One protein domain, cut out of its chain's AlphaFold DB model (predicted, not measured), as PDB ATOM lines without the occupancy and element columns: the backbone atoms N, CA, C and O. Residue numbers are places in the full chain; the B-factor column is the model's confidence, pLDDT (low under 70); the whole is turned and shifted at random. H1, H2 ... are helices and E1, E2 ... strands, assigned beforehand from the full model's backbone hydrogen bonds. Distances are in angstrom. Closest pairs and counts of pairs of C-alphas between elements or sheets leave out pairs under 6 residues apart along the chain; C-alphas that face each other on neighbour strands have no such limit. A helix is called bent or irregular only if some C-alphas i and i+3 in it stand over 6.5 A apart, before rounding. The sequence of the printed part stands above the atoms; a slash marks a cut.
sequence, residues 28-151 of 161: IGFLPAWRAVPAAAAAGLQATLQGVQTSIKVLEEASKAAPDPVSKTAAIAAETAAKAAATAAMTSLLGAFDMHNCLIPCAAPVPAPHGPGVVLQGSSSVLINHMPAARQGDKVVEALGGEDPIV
ATOM      1  N   ILE A  28     -58.708 -24.638  20.011       97.00
ATOM      2  CA  ILE A  28     -57.976 -24.002  18.922       97.00
ATOM      3  C   ILE A  28     -58.565 -24.550  17.627       97.00
ATOM      4  O   ILE A  28     -58.531 -25.752  17.374       97.00
ATOM      5  N   GLY A  29     -59.161 -23.677  16.812       94.88
ATOM      6  CA  GLY A  29     -59.849 -24.092  15.585       94.88
ATOM      7  C   GLY A  29     -60.872 -25.211  15.820       94.88
ATOM      8  O   GLY A  29     -60.853 -26.197  15.090       94.88
ATOM      9  N   PHE A  30     -61.704 -25.066  16.860       95.25
ATOM     10  CA  PHE A  30     -62.746 -26.018  17.293       95.25
ATOM     11  C   PHE A  30     -62.265 -27.390  17.793       95.25
ATOM     12  O   PHE A  30     -63.092 -28.252  18.075       95.25
ATOM     13  N   LEU A  31     -60.958 -27.592  17.957       96.56
ATOM     14  CA  LEU A  31     -60.384 -28.807  18.538       96.56
ATOM     15  C   LEU A  31     -59.672 -28.483  19.854       96.56
ATOM     16  O   LEU A  31     -59.218 -27.351  20.015       96.56
ATOM     17  N   PRO A  32     -59.533 -29.443  20.782       97.06
ATOM     18  CA  PRO A  32     -58.707 -29.276  21.973       97.06
ATOM     19  C   PRO A  32     -57.316 -28.732  21.640       97.06
ATOM     20  O   PRO A  32     -56.672 -29.185  20.695       97.06
ATOM     21  N   ALA A  33     -56.836 -27.761  22.409       97.31
ATOM     22  CA  ALA A  33     -55.459 -27.303  22.284       97.31
ATOM     23  C   ALA A  33     -54.489 -28.386  22.776       97.31
ATOM     24  O   ALA A  33     -54.683 -28.917  23.872       97.31
ATOM     25  N   TRP A  34     -53.442 -28.688  22.010       97.19
ATOM     26  CA  TRP A  34     -52.422 -29.650  22.426       97.19
ATOM     27  C   TRP A  34     -51.374 -28.993  23.329       97.19
ATOM     28  O   TRP A  34     -50.952 -27.858  23.085       97.19
ATOM     29  N   ARG A  35     -50.948 -29.689  24.383       96.44
ATOM     30  CA  ARG A  35     -50.039 -29.164  25.408       96.44
ATOM     31  C   ARG A  35     -48.790 -30.030  25.513       96.44
ATOM     32  O   ARG A  35     -48.840 -31.248  25.373       96.44
ATOM     33  N   ALA A  36     -47.667 -29.385  25.786       95.62
ATOM     34  CA  ALA A  36     -46.440 -30.049  26.181       95.62
ATOM     35  C   ALA A  36     -46.449 -30.379  27.679       95.62
ATOM     36  O   ALA A  36     -47.256 -29.860  28.453       95.62
ATOM     37  N   VAL A  37     -45.502 -31.212  28.097       94.50
ATOM     38  CA  VAL A  37     -45.211 -31.480  29.507       94.50
ATOM     39  C   VAL A  37     -44.859 -30.158  30.220       94.50
ATOM     40  O   VAL A  37     -44.182 -29.307  29.634       94.50
ATOM     41  N   PRO A  38     -45.289 -29.941  31.483       92.12
ATOM     42  CA  PRO A  38     -44.895 -28.774  32.263       92.12
ATOM     43  C   PRO A  38     -43.376 -28.586  32.272       92.12
ATOM     44  O   PRO A  38     -42.633 -29.540  32.505       92.12
ATOM     45  N   ALA A  39     -42.911 -27.344  32.109       86.19
ATOM     46  CA  ALA A  39     -41.482 -27.032  32.017       86.19
ATOM     47  C   ALA A  39     -40.656 -27.579  33.201       86.19
ATOM     48  O   ALA A  39     -39.518 -28.002  33.018       86.19
ATOM     49  N   ALA A  40     -41.248 -27.639  34.401       85.94
ATOM     50  CA  ALA A  40     -40.610 -28.198  35.593       85.94
ATOM     51  C   ALA A  40     -40.310 -29.709  35.491       85.94
ATOM     52  O   ALA A  40     -39.348 -30.179  36.091       85.94
ATOM     53  N   ALA A  41     -41.113 -30.468  34.739       87.69
ATOM     54  CA  ALA A  41     -40.931 -31.907  34.534       87.69
ATOM     55  C   ALA A  41     -40.184 -32.234  33.226       87.69
ATOM     56  O   ALA A  41     -39.589 -33.307  33.109       87.69
ATOM     57  N   ALA A  42     -40.182 -31.308  32.261       88.81
ATOM     58  CA  ALA A  42     -39.636 -31.509  30.923       88.81
ATOM     59  C   ALA A  42     -38.154 -31.919  30.921       88.81
ATOM     60  O   ALA A  42     -37.807 -32.913  30.292       88.81
ATOM     61  N   ALA A  43     -37.291 -31.209  31.655       87.31
ATOM     62  CA  ALA A  43     -35.846 -31.463  31.629       87.31
ATOM     63  C   ALA A  43     -35.469 -32.846  32.191       87.31
ATOM     64  O   ALA A  43     -34.640 -33.550  31.614       87.31
ATOM     65  N   GLY A  44     -36.103 -33.255  33.297       87.12
ATOM     66  CA  GLY A  44     -35.875 -34.572  33.896       87.12
ATOM     67  C   GLY A  44     -36.337 -35.696  32.971       87.12
ATOM     68  O   GLY A  44     -35.581 -36.628  32.701       87.12
ATOM     69  N   LEU A  45     -37.546 -35.564  32.416       89.25
ATOM     70  CA  LEU A  45     -38.092 -36.541  31.478       89.25
ATOM     71  C   LEU A  45     -37.272 -36.612  30.181       89.25
ATOM     72  O   LEU A  45     -37.028 -37.705  29.677       89.25
ATOM     73  N   GLN A  46     -36.784 -35.476  29.677       90.56
ATOM     74  CA  GLN A  46     -35.924 -35.421  28.494       90.56
ATOM     75  C   GLN A  46     -34.619 -36.186  28.700       90.56
ATOM     76  O   GLN A  46     -34.263 -37.007  27.858       90.56
ATOM     77  N   ALA A  47     -33.940 -35.978  29.829       90.38
ATOM     78  CA  ALA A  47     -32.711 -36.701  30.142       90.38
ATOM     79  C   ALA A  47     -32.956 -38.216  30.273       90.38
ATOM     80  O   ALA A  47     -32.190 -39.020  29.738       90.38
ATOM     81  N   THR A  48     -34.049 -38.617  30.933       90.25
ATOM     82  CA  THR A  48     -34.428 -40.031  31.051       90.25
ATOM     83  C   THR A  48     -34.716 -40.658  29.687       90.25
ATOM     84  O   THR A  48     -34.175 -41.722  29.386       90.25
ATOM     85  N   LEU A  49     -35.518 -40.006  28.839       90.62
ATOM     86  CA  LEU A  49     -35.868 -40.530  27.515       90.62
ATOM     87  C   LEU A  49     -34.646 -40.626  26.599       90.62
ATOM     88  O   LEU A  49     -34.474 -41.644  25.935       90.62
ATOM     89  N   GLN A  50     -33.747 -39.639  26.623       91.69
ATOM     90  CA  GLN A  50     -32.493 -39.702  25.865       91.69
ATOM     91  C   GLN A  50     -31.618 -40.892  26.293       91.69
ATOM     92  O   GLN A  50     -31.070 -41.595  25.440       91.69
ATOM     93  N   GLY A  51     -31.517 -41.168  27.599       92.94
ATOM     94  CA  GLY A  51     -30.785 -42.328  28.118       92.94
ATOM     95  C   GLY A  51     -31.408 -43.667  27.707       92.94
ATOM     96  O   GLY A  51     -30.699 -44.584  27.281       92.94
ATOM     97  N   VAL A  52     -32.739 -43.768  27.769       94.06
ATOM     98  CA  VAL A  52     -33.497 -44.952  27.332       94.06
ATOM     99  C   VAL A  52     -33.318 -45.195  25.832       94.06
ATOM    100  O   VAL A  52     -32.950 -46.298  25.433       94.06
ATOM    101  N   GLN A  53     -33.492 -44.165  25.003       93.81
ATOM    102  CA  GLN A  53     -33.326 -44.254  23.549       93.81
ATOM    103  C   GLN A  53     -31.890 -44.625  23.154       93.81
ATOM    104  O   GLN A  53     -31.687 -45.432  22.249       93.81
ATOM    105  N   THR A  54     -30.886 -44.092  23.854       95.06
ATOM    106  CA  THR A  54     -29.481 -44.476  23.643       95.06
ATOM    107  C   THR A  54     -29.263 -45.954  23.962       95.06
ATOM    108  O   THR A  54     -28.649 -46.672  23.176       95.06
ATOM    109  N   SER A  55     -29.821 -46.435  25.076       94.88
ATOM    110  CA  SER A  55     -29.714 -47.841  25.482       94.88
ATOM    111  C   SER A  55     -30.400 -48.782  24.486       94.88
ATOM    112  O   SER A  55     -29.857 -49.833  24.157       94.88
ATOM    113  N   ILE A  56     -31.565 -48.392  23.957       95.75
ATOM    114  CA  ILE A  56     -32.267 -49.158  22.920       95.75
ATOM    115  C   ILE A  56     -31.431 -49.234  21.645       95.75
ATOM    116  O   ILE A  56     -31.263 -50.330  21.127       95.75
ATOM    117  N   LYS A  57     -30.851 -48.123  21.171       94.19
ATOM    118  CA  LYS A  57     -29.995 -48.131  19.971       94.19
ATOM    119  C   LYS A  57     -28.824 -49.107  20.100       94.19
ATOM    120  O   LYS A  57     -28.562 -49.862  19.171       94.19
ATOM    121  N   VAL A  58     -28.182 -49.158  21.270       95.88
ATOM    122  CA  VAL A  58     -27.114 -50.135  21.549       95.88
ATOM    123  C   VAL A  58     -27.632 -51.576  21.446       95.88
ATOM    124  O   VAL A  58     -26.968 -52.433  20.867       95.88
ATOM    125  N   LEU A  59     -28.826 -51.859  21.976       96.06
ATOM    126  CA  LEU A  59     -29.433 -53.192  21.894       96.06
ATOM    127  C   LEU A  59     -29.859 -53.563  20.468       96.06
ATOM    128  O   LEU A  59     -29.692 -54.714  20.074       96.06
ATOM    129  N   GLU A  60     -30.357 -52.603  19.687       94.81
ATOM    130  CA  GLU A  60     -30.679 -52.801  18.269       94.81
ATOM    131  C   GLU A  60     -29.433 -53.110  17.435       94.81
ATOM    132  O   GLU A  60     -29.475 -53.933  16.522       94.81
ATOM    133  N   GLU A  61     -28.310 -52.451  17.716       94.88
ATOM    134  CA  GLU A  61     -27.033 -52.758  17.069       94.88
ATOM    135  C   GLU A  61     -26.535 -54.150  17.474       94.88
ATOM    136  O   GLU A  61     -26.138 -54.937  16.612       94.88
ATOM    137  N   ALA A  62     -26.630 -54.497  18.761       94.81
ATOM    138  CA  ALA A  62     -26.230 -55.805  19.270       94.81
ATOM    139  C   ALA A  62     -27.058 -56.953  18.668       94.81
ATOM    140  O   ALA A  62     -26.500 -57.983  18.282       94.81
ATOM    141  N   SER A  63     -28.377 -56.790  18.542       95.06
ATOM    142  CA  SER A  63     -29.257 -57.819  17.975       95.06
ATOM    143  C   SER A  63     -29.068 -58.008  16.469       95.06
ATOM    144  O   SER A  63     -29.194 -59.132  15.969       95.06
ATOM    145  N   LYS A  64     -28.719 -56.938  15.743       94.50
ATOM    146  CA  LYS A  64     -28.355 -56.988  14.319       94.50
ATOM    147  C   LYS A  64     -26.994 -57.646  14.101       94.50
ATOM    148  O   LYS A  64     -26.842 -58.390  13.136       94.50
ATOM    149  N   ALA A  65     -26.025 -57.382  14.978       95.38
ATOM    150  CA  ALA A  65     -24.643 -57.841  14.837       95.38
ATOM    151  C   ALA A  65     -24.376 -59.258  15.379       95.38
ATOM    152  O   ALA A  65     -23.304 -59.806  15.122       95.38
ATOM    153  N   ALA A  66     -25.311 -59.853  16.129       94.62
ATOM    154  CA  ALA A  66     -25.115 -61.151  16.772       94.62
ATOM    155  C   ALA A  66     -24.770 -62.272  15.753       94.62
ATOM    156  O   ALA A  66     -25.567 -62.533  14.844       94.62
ATOM    157  N   PRO A  67     -23.602 -62.942  15.886       93.50
ATOM    158  CA  PRO A  67     -23.034 -63.796  14.837       93.50
ATOM    159  C   PRO A  67     -23.599 -65.222  14.792       93.50
ATOM    160  O   PRO A  67     -23.461 -65.898  13.773       93.50
ATOM    161  N   ASP A  68     -24.216 -65.697  15.874       93.00
ATOM    162  CA  ASP A  68     -24.702 -67.071  16.007       93.00
ATOM    163  C   ASP A  68     -26.145 -67.125  16.554       93.00
ATOM    164  O   ASP A  68     -26.621 -66.165  17.167       93.00
ATOM    165  N   PRO A  69     -26.881 -68.233  16.348       92.88
ATOM    166  CA  PRO A  69     -28.280 -68.332  16.768       92.88
ATOM    167  C   PRO A  69     -28.516 -68.172  18.278       92.88
ATOM    168  O   PRO A  69     -29.582 -67.697  18.679       92.88
ATOM    169  N   VAL A  70     -27.552 -68.548  19.123       92.00
ATOM    170  CA  VAL A  70     -27.687 -68.474  20.584       92.00
ATOM    171  C   VAL A  70     -27.525 -67.028  21.043       92.00
ATOM    172  O   VAL A  70     -28.411 -66.504  21.726       92.00
ATOM    173  N   SER A  71     -26.458 -66.348  20.614       93.62
ATOM    174  CA  SER A  71     -26.243 -64.928  20.927       93.62
ATOM    175  C   SER A  71     -27.338 -64.040  20.342       93.62
ATOM    176  O   SER A  71     -27.801 -63.113  21.008       93.62
ATOM    177  N   LYS A  72     -27.845 -64.372  19.149       95.19
ATOM    178  CA  LYS A  72     -28.957 -63.654  18.520       95.19
ATOM    179  C   LYS A  72     -30.254 -63.778  19.307       95.19
ATOM    180  O   LYS A  72     -30.950 -62.784  19.484       95.19
ATOM    181  N   THR A  73     -30.565 -64.966  19.823       96.12
ATOM    182  CA  THR A  73     -31.759 -65.174  20.656       96.12
ATOM    183  C   THR A  73     -31.690 -64.339  21.934       96.12
ATOM    184  O   THR A  73     -32.657 -63.659  22.279       96.12
ATOM    185  N   ALA A  74     -30.535 -64.327  22.606       95.94
ATOM    186  CA  ALA A  74     -30.328 -63.521  23.806       95.94
ATOM    187  C   ALA A  74     -30.407 -62.008  23.522       95.94
ATOM    188  O   ALA A  74     -31.066 -61.278  24.261       95.94
ATOM    189  N   ALA A  75     -29.794 -61.538  22.430       97.25
ATOM    190  CA  ALA A  75     -29.809 -60.126  22.049       97.25
ATOM    191  C   ALA A  75     -31.213 -59.639  21.646       97.25
ATOM    192  O   ALA A  75     -31.639 -58.573  22.087       97.25
ATOM    193  N   ILE A  76     -31.969 -60.442  20.888       96.94
ATOM    194  CA  ILE A  76     -33.370 -60.145  20.543       96.94
ATOM    195  C   ILE A  76     -34.244 -60.103  21.802       96.94
ATOM    196  O   ILE A  76     -35.096 -59.222  21.920       96.94
ATOM    197  N   ALA A  77     -34.041 -61.015  22.758       96.94
ATOM    198  CA  ALA A  77     -34.783 -61.003  24.018       96.94
ATOM    199  C   ALA A  77     -34.496 -59.734  24.841       96.94
ATOM    200  O   ALA A  77     -35.429 -59.120  25.358       96.94
ATOM    201  N   ALA A  78     -33.231 -59.306  24.914       96.88
ATOM    202  CA  ALA A  78     -32.835 -58.076  25.598       96.88
ATOM    203  C   ALA A  78     -33.420 -56.821  24.925       96.88
ATOM    204  O   ALA A  78     -33.996 -55.973  25.605       96.88
ATOM    205  N   GLU A  79     -33.339 -56.726  23.593       97.44
ATOM    206  CA  GLU A  79     -33.951 -55.639  22.820       97.44
ATOM    207  C   GLU A  79     -35.474 -55.598  23.017       97.44
ATOM    208  O   GLU A  79     -36.037 -54.540  23.296       97.44
ATOM    209  N   THR A  80     -36.143 -56.752  22.934       97.69
ATOM    210  CA  THR A  80     -37.598 -56.865  23.128       97.69
ATOM    211  C   THR A  80     -38.007 -56.407  24.524       97.69
ATOM    212  O   THR A  80     -38.952 -55.630  24.665       97.69
ATOM    213  N   ALA A  81     -37.278 -56.837  25.559       97.19
ATOM    214  CA  ALA A  81     -37.542 -56.433  26.935       97.19
ATOM    215  C   ALA A  81     -37.343 -54.923  27.140       97.19
ATOM    216  O   ALA A  81     -38.186 -54.275  27.760       97.19
ATOM    217  N   ALA A  82     -36.278 -54.342  26.578       96.75
ATOM    218  CA  ALA A  82     -36.015 -52.908  26.679       96.75
ATOM    219  C   ALA A  82     -37.076 -52.067  25.952       96.75
ATOM    220  O   ALA A  82     -37.584 -51.098  26.520       96.75
ATOM    221  N   LYS A  83     -37.473 -52.462  24.735       96.88
ATOM    222  CA  LYS A  83     -38.538 -51.794  23.968       96.88
ATOM    223  C   LYS A  83     -39.895 -51.881  24.674       96.88
ATOM    224  O   LYS A  83     -40.626 -50.890  24.733       96.88
ATOM    225  N   ALA A  84     -40.219 -53.031  25.268       96.44
ATOM    226  CA  ALA A  84     -41.435 -53.195  26.062       96.44
ATOM    227  C   ALA A  84     -41.416 -52.315  27.325       96.44
ATOM    228  O   ALA A  84     -42.404 -51.644  27.620       96.44
ATOM    229  N   ALA A  85     -40.282 -52.260  28.032       95.75
ATOM    230  CA  ALA A  85     -40.125 -51.437  29.229       95.75
ATOM    231  C   ALA A  85     -40.242 -49.936  28.922       95.75
ATOM    232  O   ALA A  85     -40.959 -49.225  29.625       95.75
ATOM    233  N   ALA A  86     -39.603 -49.456  27.850       95.50
ATOM    234  CA  ALA A  86     -39.696 -48.062  27.418       95.50
ATOM    235  C   ALA A  86     -41.127 -47.676  27.012       95.50
ATOM    236  O   ALA A  86     -41.639 -46.642  27.441       95.50
ATOM    237  N   THR A  87     -41.806 -48.544  26.256       95.38
ATOM    238  CA  THR A  87     -43.215 -48.352  25.883       95.38
ATOM    239  C   THR A  87     -44.113 -48.285  27.119       95.38
ATOM    240  O   THR A  87     -44.947 -47.387  27.224       95.38
ATOM    241  N   ALA A  88     -43.929 -49.186  28.088       94.31
ATOM    242  CA  ALA A  88     -44.703 -49.198  29.329       94.31
ATOM    243  C   ALA A  88     -44.448 -47.952  30.193       94.31
ATOM    244  O   ALA A  88     -45.397 -47.343  30.690       94.31
ATOM    245  N   ALA A  89     -43.186 -47.534  30.328       91.94
ATOM    246  CA  ALA A  89     -42.813 -46.331  31.067       91.94
ATOM    247  C   ALA A  89     -43.471 -45.086  30.466       91.94
ATOM    248  O   ALA A  89     -44.053 -44.280  31.185       91.94
ATOM    249  N   MET A  90     -43.458 -44.958  29.143       91.44
ATOM    250  CA  MET A  90     -44.064 -43.815  28.473       91.44
ATOM    251  C   MET A  90     -45.601 -43.861  28.508       91.44
ATOM    252  O   MET A  90     -46.250 -42.845  28.734       91.44
ATOM    253  N   THR A  91     -46.191 -45.054  28.395       90.94
ATOM    254  CA  THR A  91     -47.642 -45.274  28.557       90.94
ATOM    255  C   THR A  91     -48.124 -44.885  29.956       90.94
ATOM    256  O   THR A  91     -49.261 -44.450  30.108       90.94
ATOM    257  N   SER A  92     -47.271 -44.976  30.982       87.75
ATOM    258  CA  SER A  92     -47.629 -44.549  32.344       87.75
ATOM    259  C   SER A  92     -47.932 -43.047  32.464       87.75
ATOM    260  O   SER A  92     -48.554 -42.629  33.438       87.75
ATOM    261  N   LEU A  93     -47.548 -42.243  31.464       82.94
ATOM    262  CA  LEU A  93     -47.858 -40.814  31.383       82.94
ATOM    263  C   LEU A  93     -49.243 -40.521  30.780       82.94
ATOM    264  O   LEU A  93     -49.656 -39.359  30.714       82.94
ATOM    265  N   LEU A  94     -49.972 -41.555  30.343       79.62
ATOM    266  CA  LEU A  94     -51.335 -41.421  29.840       79.62
ATOM    267  C   LEU A  94     -52.235 -40.710  30.851       79.62
ATOM    268  O   LEU A  94     -52.280 -41.049  32.031       79.62
ATOM    269  N   GLY A  95     -52.985 -39.722  30.367       76.38
ATOM    270  CA  GLY A  95     -53.913 -38.940  31.183       76.38
ATOM    271  C   GLY A  95     -53.252 -37.851  32.033       76.38
ATOM    272  O   GLY A  95     -53.945 -36.920  32.435       76.38
ATOM    273  N   ALA A  96     -51.933 -37.908  32.251       81.69
ATOM    274  CA  ALA A  96     -51.179 -36.810  32.853       81.69
ATOM    275  C   ALA A  96     -50.829 -35.734  31.814       81.69
ATOM    276  O   ALA A  96     -50.918 -34.541  32.105       81.69
ATOM    277  N   PHE A  97     -50.472 -36.157  30.596       88.44
ATOM    278  CA  PHE A  97     -50.070 -35.275  29.501       88.44
ATOM    279  C   PHE A  97     -50.767 -35.643  28.191       88.44
ATOM    280  O   PHE A  97     -51.268 -36.758  28.017       88.44
ATOM    281  N   ASP A  98     -50.783 -34.690  27.258       93.75
ATOM    282  CA  ASP A  98     -51.284 -34.944  25.915       93.75
ATOM    283  C   ASP A  98     -50.282 -35.837  25.173       93.75
ATOM    284  O   ASP A  98     -49.108 -35.492  25.002       93.75
ATOM    285  N   MET A  99     -50.750 -37.021  24.785       93.00
ATOM    286  CA  MET A  99     -49.908 -38.092  24.271       93.00
ATOM    287  C   MET A  99     -50.322 -38.486  22.856       93.00
ATOM    288  O   MET A  99     -51.501 -38.698  22.571       93.00
ATOM    289  N   HIS A 100     -49.338 -38.595  21.976       92.69
ATOM    290  CA  HIS A 100     -49.473 -39.179  20.650       92.69
ATOM    291  C   HIS A 100     -49.123 -40.671  20.730       92.69
ATOM    292  O   HIS A 100     -48.292 -41.052  21.551       92.69
ATOM    293  N   ASN A 101     -49.701 -41.518  19.879       93.19
ATOM    294  CA  ASN A 101     -49.227 -42.889  19.694       93.19
ATOM    295  C   ASN A 101     -48.843 -43.176  18.237       93.19
ATOM    296  O   ASN A 101     -49.700 -43.189  17.353       93.19
ATOM    297  N   CYS A 102     -47.563 -43.463  18.014       94.62
ATOM    298  CA  CYS A 102     -47.015 -43.728  16.698       94.62
ATOM    299  C   CYS A 102     -47.004 -45.225  16.404       94.62
ATOM    300  O   CYS A 102     -46.542 -46.050  17.199       94.62
ATOM    301  N   LEU A 103     -47.535 -45.577  15.236       93.25
ATOM    302  CA  LEU A 103     -47.689 -46.964  14.802       93.25
ATOM    303  C   LEU A 103     -46.583 -47.416  13.846       93.25
ATOM    304  O   LEU A 103     -46.609 -48.569  13.415       93.25
ATOM    305  N   ILE A 104     -45.620 -46.542  13.522       94.56
ATOM    306  CA  ILE A 104     -44.469 -46.923  12.702       94.56
ATOM    307  C   ILE A 104     -43.692 -48.023  13.434       94.56
ATOM    308  O   ILE A 104     -43.298 -47.825  14.583       94.56
ATOM    309  N   PRO A 105     -43.461 -49.186  12.808       94.50
ATOM    310  CA  PRO A 105     -42.617 -50.212  13.395       94.50
ATOM    311  C   PRO A 105     -41.156 -49.758  13.441       94.50
ATOM    312  O   PRO A 105     -40.620 -49.265  12.448       94.50
ATOM    313  N   CYS A 106     -40.488 -50.014  14.564       92.25
ATOM    314  CA  CYS A 106     -39.034 -49.981  14.645       92.25
ATOM    315  C   CYS A 106     -38.425 -50.928  13.598       92.25
ATOM    316  O   CYS A 106     -39.063 -51.875  13.125       92.25
ATOM    317  N   ALA A 107     -37.151 -50.722  13.275       90.81
ATOM    318  CA  ALA A 107     -36.440 -51.622  12.378       90.81
ATOM    319  C   ALA A 107     -36.378 -53.062  12.933       90.81
ATOM    320  O   ALA A 107     -36.332 -53.289  14.143       90.81
ATOM    321  N   ALA A 108     -36.314 -54.043  12.027       91.44
ATOM    322  CA  ALA A 108     -35.994 -55.427  12.373       91.44
ATOM    323  C   ALA A 108     -34.642 -55.503  13.131       91.44
ATOM    324  O   ALA A 108     -33.749 -54.691  12.853       91.44
ATOM    325  N   PRO A 109     -34.450 -56.471  14.049       92.31
ATOM    326  CA  PRO A 109     -35.225 -57.706  14.232       92.31
ATOM    327  C   PRO A 109     -36.441 -57.613  15.168       92.31
ATOM    328  O   PRO A 109     -37.237 -58.550  15.175       92.31
ATOM    329  N   VAL A 110     -36.626 -56.516  15.912       95.69
ATOM    330  CA  VAL A 110     -37.784 -56.324  16.807       95.69
ATOM    331  C   VAL A 110     -38.667 -55.172  16.300       95.69
ATOM    332  O   VAL A 110     -38.460 -54.016  16.695       95.69
ATOM    333  N   PRO A 111     -39.673 -55.459  15.445       94.25
ATOM    334  CA  PRO A 111     -40.529 -54.453  14.813       94.25
ATOM    335  C   PRO A 111     -41.672 -53.986  15.732       94.25
ATOM    336  O   PRO A 111     -42.845 -54.020  15.361       94.25
ATOM    337  N   ALA A 112     -41.347 -53.578  16.961       94.44
ATOM    338  CA  ALA A 112     -42.316 -52.963  17.869       94.44
ATOM    339  C   ALA A 112     -42.718 -51.563  17.359       94.44
ATOM    340  O   ALA A 112     -41.854 -50.871  16.822       94.44
ATOM    341  N   PRO A 113     -43.970 -51.104  17.529       95.00
ATOM    342  CA  PRO A 113     -44.349 -49.731  17.189       95.00
ATOM    343  C   PRO A 113     -43.506 -48.704  17.951       95.00
ATOM    344  O   PRO A 113     -43.209 -48.927  19.122       95.00
ATOM    345  N   HIS A 114     -43.181 -47.568  17.329       95.00
ATOM    346  CA  HIS A 114     -42.523 -46.423  17.971       95.00
ATOM    347  C   HIS A 114     -43.203 -46.029  19.287       95.00
ATOM    348  O   HIS A 114     -42.532 -45.693  20.269       95.00
ATOM    349  N   GLY A 115     -44.533 -46.152  19.300       93.94
ATOM    350  CA  GLY A 115     -45.345 -46.179  20.497       93.94
ATOM    351  C   GLY A 115     -45.714 -44.785  21.004       93.94
ATOM    352  O   GLY A 115     -45.778 -43.829  20.227       93.94
ATOM    353  N   PRO A 116     -46.023 -44.664  22.301       94.69
ATOM    354  CA  PRO A 116     -46.447 -43.410  22.904       94.69
ATOM    355  C   PRO A 116     -45.343 -42.346  22.860       94.69
ATOM    356  O   PRO A 116     -44.156 -42.653  22.986       94.69
ATOM    357  N   GLY A 117     -45.744 -41.084  22.759       94.88
ATOM    358  CA  GLY A 117     -44.856 -39.931  22.794       94.88
ATOM    359  C   GLY A 117     -45.542 -38.692  23.359       94.88
ATOM    360  O   GLY A 117     -46.760 -38.545  23.269       94.88
ATOM    361  N   VAL A 118     -44.760 -37.786  23.943       94.88
ATOM    362  CA  VAL A 118     -45.245 -36.497  24.468       94.88
ATOM    363  C   VAL A 118     -44.397 -35.364  23.924       94.88
ATOM    364  O   VAL A 118     -43.227 -35.549  23.595       94.88
ATOM    365  N   VAL A 119     -44.960 -34.163  23.874       95.88
ATOM    366  CA  VAL A 119     -44.172 -32.968  23.572       95.88
ATOM    367  C   VAL A 119     -43.458 -32.537  24.851       95.88
ATOM    368  O   VAL A 119     -44.110 -32.194  25.832       95.88
ATOM    369  N   LEU A 120     -42.123 -32.572  24.873       93.62
ATOM    370  CA  LEU A 120     -41.348 -32.166  26.057       93.62
ATOM    371  C   LEU A 120     -41.136 -30.654  26.128       93.62
ATOM    372  O   LEU A 120     -41.063 -30.091  27.214       93.62
ATOM    373  N   GLN A 121     -41.057 -29.997  24.972       91.94
ATOM    374  CA  GLN A 121     -40.804 -28.566  24.867       91.94
ATOM    375  C   GLN A 121     -41.867 -27.920  23.976       91.94
ATOM    376  O   GLN A 121     -41.940 -28.220  22.788       91.94
ATOM    377  N   GLY A 122     -42.690 -27.054  24.572       94.81
ATOM    378  CA  GLY A 122     -43.678 -26.223  23.879       94.81
ATOM    379  C   GLY A 122     -43.325 -24.735  23.954       94.81
ATOM    380  O   GLY A 122     -42.158 -24.368  24.097       94.81
ATOM    381  N   SER A 123     -44.335 -23.864  23.909       96.75
ATOM    382  CA  SER A 123     -44.161 -22.413  24.066       96.75
ATOM    383  C   SER A 123     -43.531 -22.027  25.410       96.75
ATOM    384  O   SER A 123     -43.987 -22.438  26.473       96.75
ATOM    385  N   SER A 124     -42.543 -21.138  25.380       95.00
ATOM    386  CA  SER A 124     -41.928 -20.559  26.584       95.00
ATOM    387  C   SER A 124     -42.772 -19.478  27.271       95.00
ATOM    388  O   SER A 124     -42.449 -19.073  28.387       95.00
ATOM    389  N   SER A 125     -43.839 -18.992  26.628       95.75
ATOM    390  CA  SER A 125     -44.620 -17.839  27.114       95.75
ATOM    391  C   SER A 125     -46.129 -18.065  27.158       95.75
ATOM    392  O   SER A 125     -46.826 -17.374  27.899       95.75
ATOM    393  N   VAL A 126     -46.651 -19.030  26.397       97.00
ATOM    394  CA  VAL A 126     -48.085 -19.311  26.325       97.00
ATOM    395  C   VAL A 126     -48.381 -20.632  27.012       97.00
ATOM    396  O   VAL A 126     -47.965 -21.699  26.559       97.00
ATOM    397  N   LEU A 127     -49.141 -20.546  28.101       96.75
ATOM    398  CA  LEU A 127     -49.604 -21.701  28.856       96.75
ATOM    399  C   LEU A 127     -51.094 -21.944  28.605       96.75
ATOM    400  O   LEU A 127     -51.901 -21.015  28.616       96.75
ATOM    401  N   ILE A 128     -51.466 -23.209  28.454       96.44
ATOM    402  CA  ILE A 128     -52.839 -23.696  28.359       96.44
ATOM    403  C   ILE A 128     -53.032 -24.712  29.481       96.44
ATOM    404  O   ILE A 128     -52.342 -25.724  29.545       96.44
ATOM    405  N   ASN A 129     -53.950 -24.420  30.406       94.62
ATOM    406  CA  ASN A 129     -54.107 -25.168  31.662       94.62
ATOM    407  C   ASN A 129     -52.782 -25.351  32.427       94.62
ATOM    408  O   ASN A 129     -52.481 -26.445  32.891       94.62
ATOM    409  N   HIS A 130     -51.988 -24.280  32.540       93.00
ATOM    410  CA  HIS A 130     -50.672 -24.278  33.201       93.00
ATOM    411  C   HIS A 130     -49.594 -25.149  32.531       93.00
ATOM    412  O   HIS A 130     -48.514 -25.319  33.091       93.00
ATOM    413  N   MET A 131     -49.852 -25.654  31.324       94.56
ATOM    414  CA  MET A 131     -48.893 -26.425  30.537       94.56
ATOM    415  C   MET A 131     -48.499 -25.657  29.274       94.56
ATOM    416  O   MET A 131     -49.349 -24.965  28.715       94.56
ATOM    417  N   PRO A 132     -47.239 -25.733  28.813       97.00
ATOM    418  CA  PRO A 132     -46.820 -25.044  27.598       97.00
ATOM    419  C   PRO A 132     -47.681 -25.448  26.399       97.00
ATOM    420  O   PRO A 132     -47.931 -26.632  26.183       97.00
ATOM    421  N   ALA A 133     -48.141 -24.483  25.608       97.44
ATOM    422  CA  ALA A 133     -48.876 -24.785  24.385       97.44
ATOM    423  C   ALA A 133     -47.946 -25.434  23.347       97.44
ATOM    424  O   ALA A 133     -46.871 -24.897  23.075       97.44
ATOM    425  N   ALA A 134     -48.361 -26.563  22.767       97.81
ATOM    426  CA  ALA A 134     -47.635 -27.214  21.681       97.81
ATOM    427  C   ALA A 134     -47.946 -26.542  20.337       97.81
ATOM    428  O   ALA A 134     -49.029 -25.987  20.114       97.81
ATOM    429  N   ARG A 135     -46.969 -26.564  19.435       98.19
ATOM    430  CA  ARG A 135     -46.970 -25.807  18.184       98.19
ATOM    431  C   ARG A 135     -46.381 -26.648  17.065       98.19
ATOM    432  O   ARG A 135     -45.640 -27.600  17.295       98.19
ATOM    433  N   GLN A 136     -46.663 -26.243  15.839       97.88
ATOM    434  CA  GLN A 136     -45.958 -26.735  14.670       97.88
ATOM    435  C   GLN A 136     -44.444 -26.544  14.857       97.88
ATOM    436  O   GLN A 136     -43.982 -25.455  15.200       97.88
ATOM    437  N   GLY A 137     -43.681 -27.605  14.615       96.50
ATOM    438  CA  GLY A 137     -42.233 -27.663  14.801       96.50
ATOM    439  C   GLY A 137     -41.785 -28.136  16.185       96.50
ATOM    440  O   GLY A 137     -40.651 -28.603  16.300       96.50
ATOM    441  N   ASP A 138     -42.647 -28.085  17.208       97.50
ATOM    442  CA  ASP A 138     -42.356 -28.749  18.480       97.50
ATOM    443  C   ASP A 138     -42.315 -30.275  18.250       97.50
ATOM    444  O   ASP A 138     -42.966 -30.808  17.346       97.50
ATOM    445  N   LYS A 139     -41.502 -30.984  19.036       96.25
ATOM    446  CA  LYS A 139     -41.206 -32.407  18.820       96.25
ATOM    447  C   LYS A 139     -41.953 -33.272  19.821       96.25
ATOM    448  O   LYS A 139     -41.818 -33.083  21.031       96.25
ATOM    449  N   VAL A 140     -42.690 -34.249  19.310       95.75
ATOM    450  CA  VAL A 140     -43.132 -35.405  20.085       95.75
ATOM    451  C   VAL A 140     -41.904 -36.279  20.312       95.75
ATOM    452  O   VAL A 140     -41.250 -36.693  19.364       95.75
ATOM    453  N   VAL A 141     -41.555 -36.539  21.564       95.19
ATOM    454  CA  VAL A 141     -40.498 -37.492  21.903       95.19
ATOM    455  C   VAL A 141     -41.162 -38.828  22.183       95.19
ATOM    456  O   VAL A 141     -41.867 -38.985  23.181       95.19
ATOM    457  N   GLU A 142     -40.983 -39.761  21.257       94.56
ATOM    458  CA  GLU A 142     -41.559 -41.100  21.262       94.56
ATOM    459  C   GLU A 142     -40.693 -42.067  22.075       94.56
ATOM    460  O   GLU A 142     -39.466 -41.929  22.148       94.56
ATOM    461  N   ALA A 143     -41.324 -43.087  22.658       94.12
ATOM    462  CA  ALA A 143     -40.637 -44.093  23.459       94.12
ATOM    463  C   ALA A 143     -39.494 -44.770  22.687       94.12
ATOM    464  O   ALA A 143     -38.392 -44.901  23.222       94.12
ATOM    465  N   LEU A 144     -39.751 -45.184  21.439       95.44
ATOM    466  CA  LEU A 144     -38.774 -45.908  20.616       95.44
ATOM    467  C   LEU A 144     -38.362 -45.154  19.342       95.44
ATOM    468  O   LEU A 144     -37.247 -45.346  18.865       95.44
ATOM    469  N   GLY A 145     -39.230 -44.298  18.796       91.56
ATOM    470  CA  GLY A 145     -39.020 -43.648  17.495       91.56
ATOM    471  C   GLY A 145     -38.206 -42.354  17.508       91.56
ATOM    472  O   GLY A 145     -37.920 -41.794  16.451       91.56
ATOM    473  N   GLY A 146     -37.776 -41.885  18.682       92.25
ATOM    474  CA  GLY A 146     -36.993 -40.657  18.789       92.25
ATOM    475  C   GLY A 146     -37.859 -39.400  18.759       92.25
ATOM    476  O   GLY A 146     -38.911 -39.347  19.390       92.25
ATOM    477  N   GLU A 147     -37.371 -38.357  18.088       94.44
ATOM    478  CA  GLU A 147     -38.086 -37.088  17.950       94.44
ATOM    479  C   GLU A 147     -38.907 -37.062  16.661       94.44
ATOM    480  O   GLU A 147     -38.353 -37.148  15.566       94.44
ATOM    481  N   ASP A 148     -40.203 -36.827  16.804       95.62
ATOM    482  CA  ASP A 148     -41.165 -36.721  15.720       95.62
ATOM    483  C   ASP A 148     -41.758 -35.296  15.675       95.62
ATOM    484  O   ASP A 148     -42.513 -34.897  16.572       95.62
ATOM    485  N   PRO A 149     -41.369 -34.454  14.699       96.88
ATOM    486  CA  PRO A 149     -41.812 -33.066  14.648       96.88
ATOM    487  C   PRO A 149     -43.302 -32.963  14.309       96.88
ATOM    488  O   PRO A 149     -43.798 -33.629  13.408       96.88
ATOM    489  N   ILE A 150     -44.013 -32.042  14.956       97.94
ATOM    490  CA  ILE A 150     -45.379 -31.677  14.569       97.94
ATOM    491  C   ILE A 150     -45.312 -30.882  13.260       97.94
ATOM    492  O   ILE A 150     -44.768 -29.777  13.231       97.94
ATOM    493  N   VAL A 151     -45.860 -31.417  12.167       97.75
ATOM    494  CA  VAL A 151     -45.720 -30.806  10.830       97.75
ATOM    495  C   VAL A 151     -46.914 -29.948  10.424       97.75
ATOM    496  O   VAL A 151     -46.777 -29.107   9.534       97.75
TER     497      VAL A 151
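This is residues 28 to 151 of the 161 residues of an uncharacterized protein of Pyrinomonadaceae bacterium (UniProt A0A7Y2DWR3). A long helical hairpin, H1 and H2, packs with part of each helix on a small curled sheet, in two layers, and runs along the longest axis. The 124 printed residues, mixed in class, have H1 and H2, then E1 to E4, an antiparallel meander, each strand the neighbour of the one before. It is only just compact, close to loose, with radius of gyration 16.3 A, spanning 54 by 27 by 23 A.

Start at H1, residues 39 to 65: its residues 52 to 64 touch H2, residues 69 to 91, closest at C-alphas Ser 63 and Ala 75, 4.7 A, with a shallow tilt of 16 degrees, opposite ways. Then find E1, residues 99 to 105, and E2, residues 113 to 119, a hairpin with N 100 and O 117 at 2.9 A. E3, residues 139 to 142, has N 141 2.8 A from O 118 of E2; E4, residues 146 to 149, has O 148 2.8 A from N 140. H2 lies over E2, closest at C-alphas Met 90 and Pro 116, 6.1 A. In H2 every O i to N i+4 pair is within hydrogen-bond range, in H1 21 of 23.

Find C-alpha 39 at (-41.482, -27.032, 32.017); H1 runs 39.1 A from there, irregular, with C-alphas 40 and 43 7.0 A apart. H2 spans 32.3 A; E4 ends at C-alpha 149, (-41.812, -33.066, 14.648).

The printed part has no cut, the link from E2 to E3 is long, and no printed residue is under 70 in pLDDT.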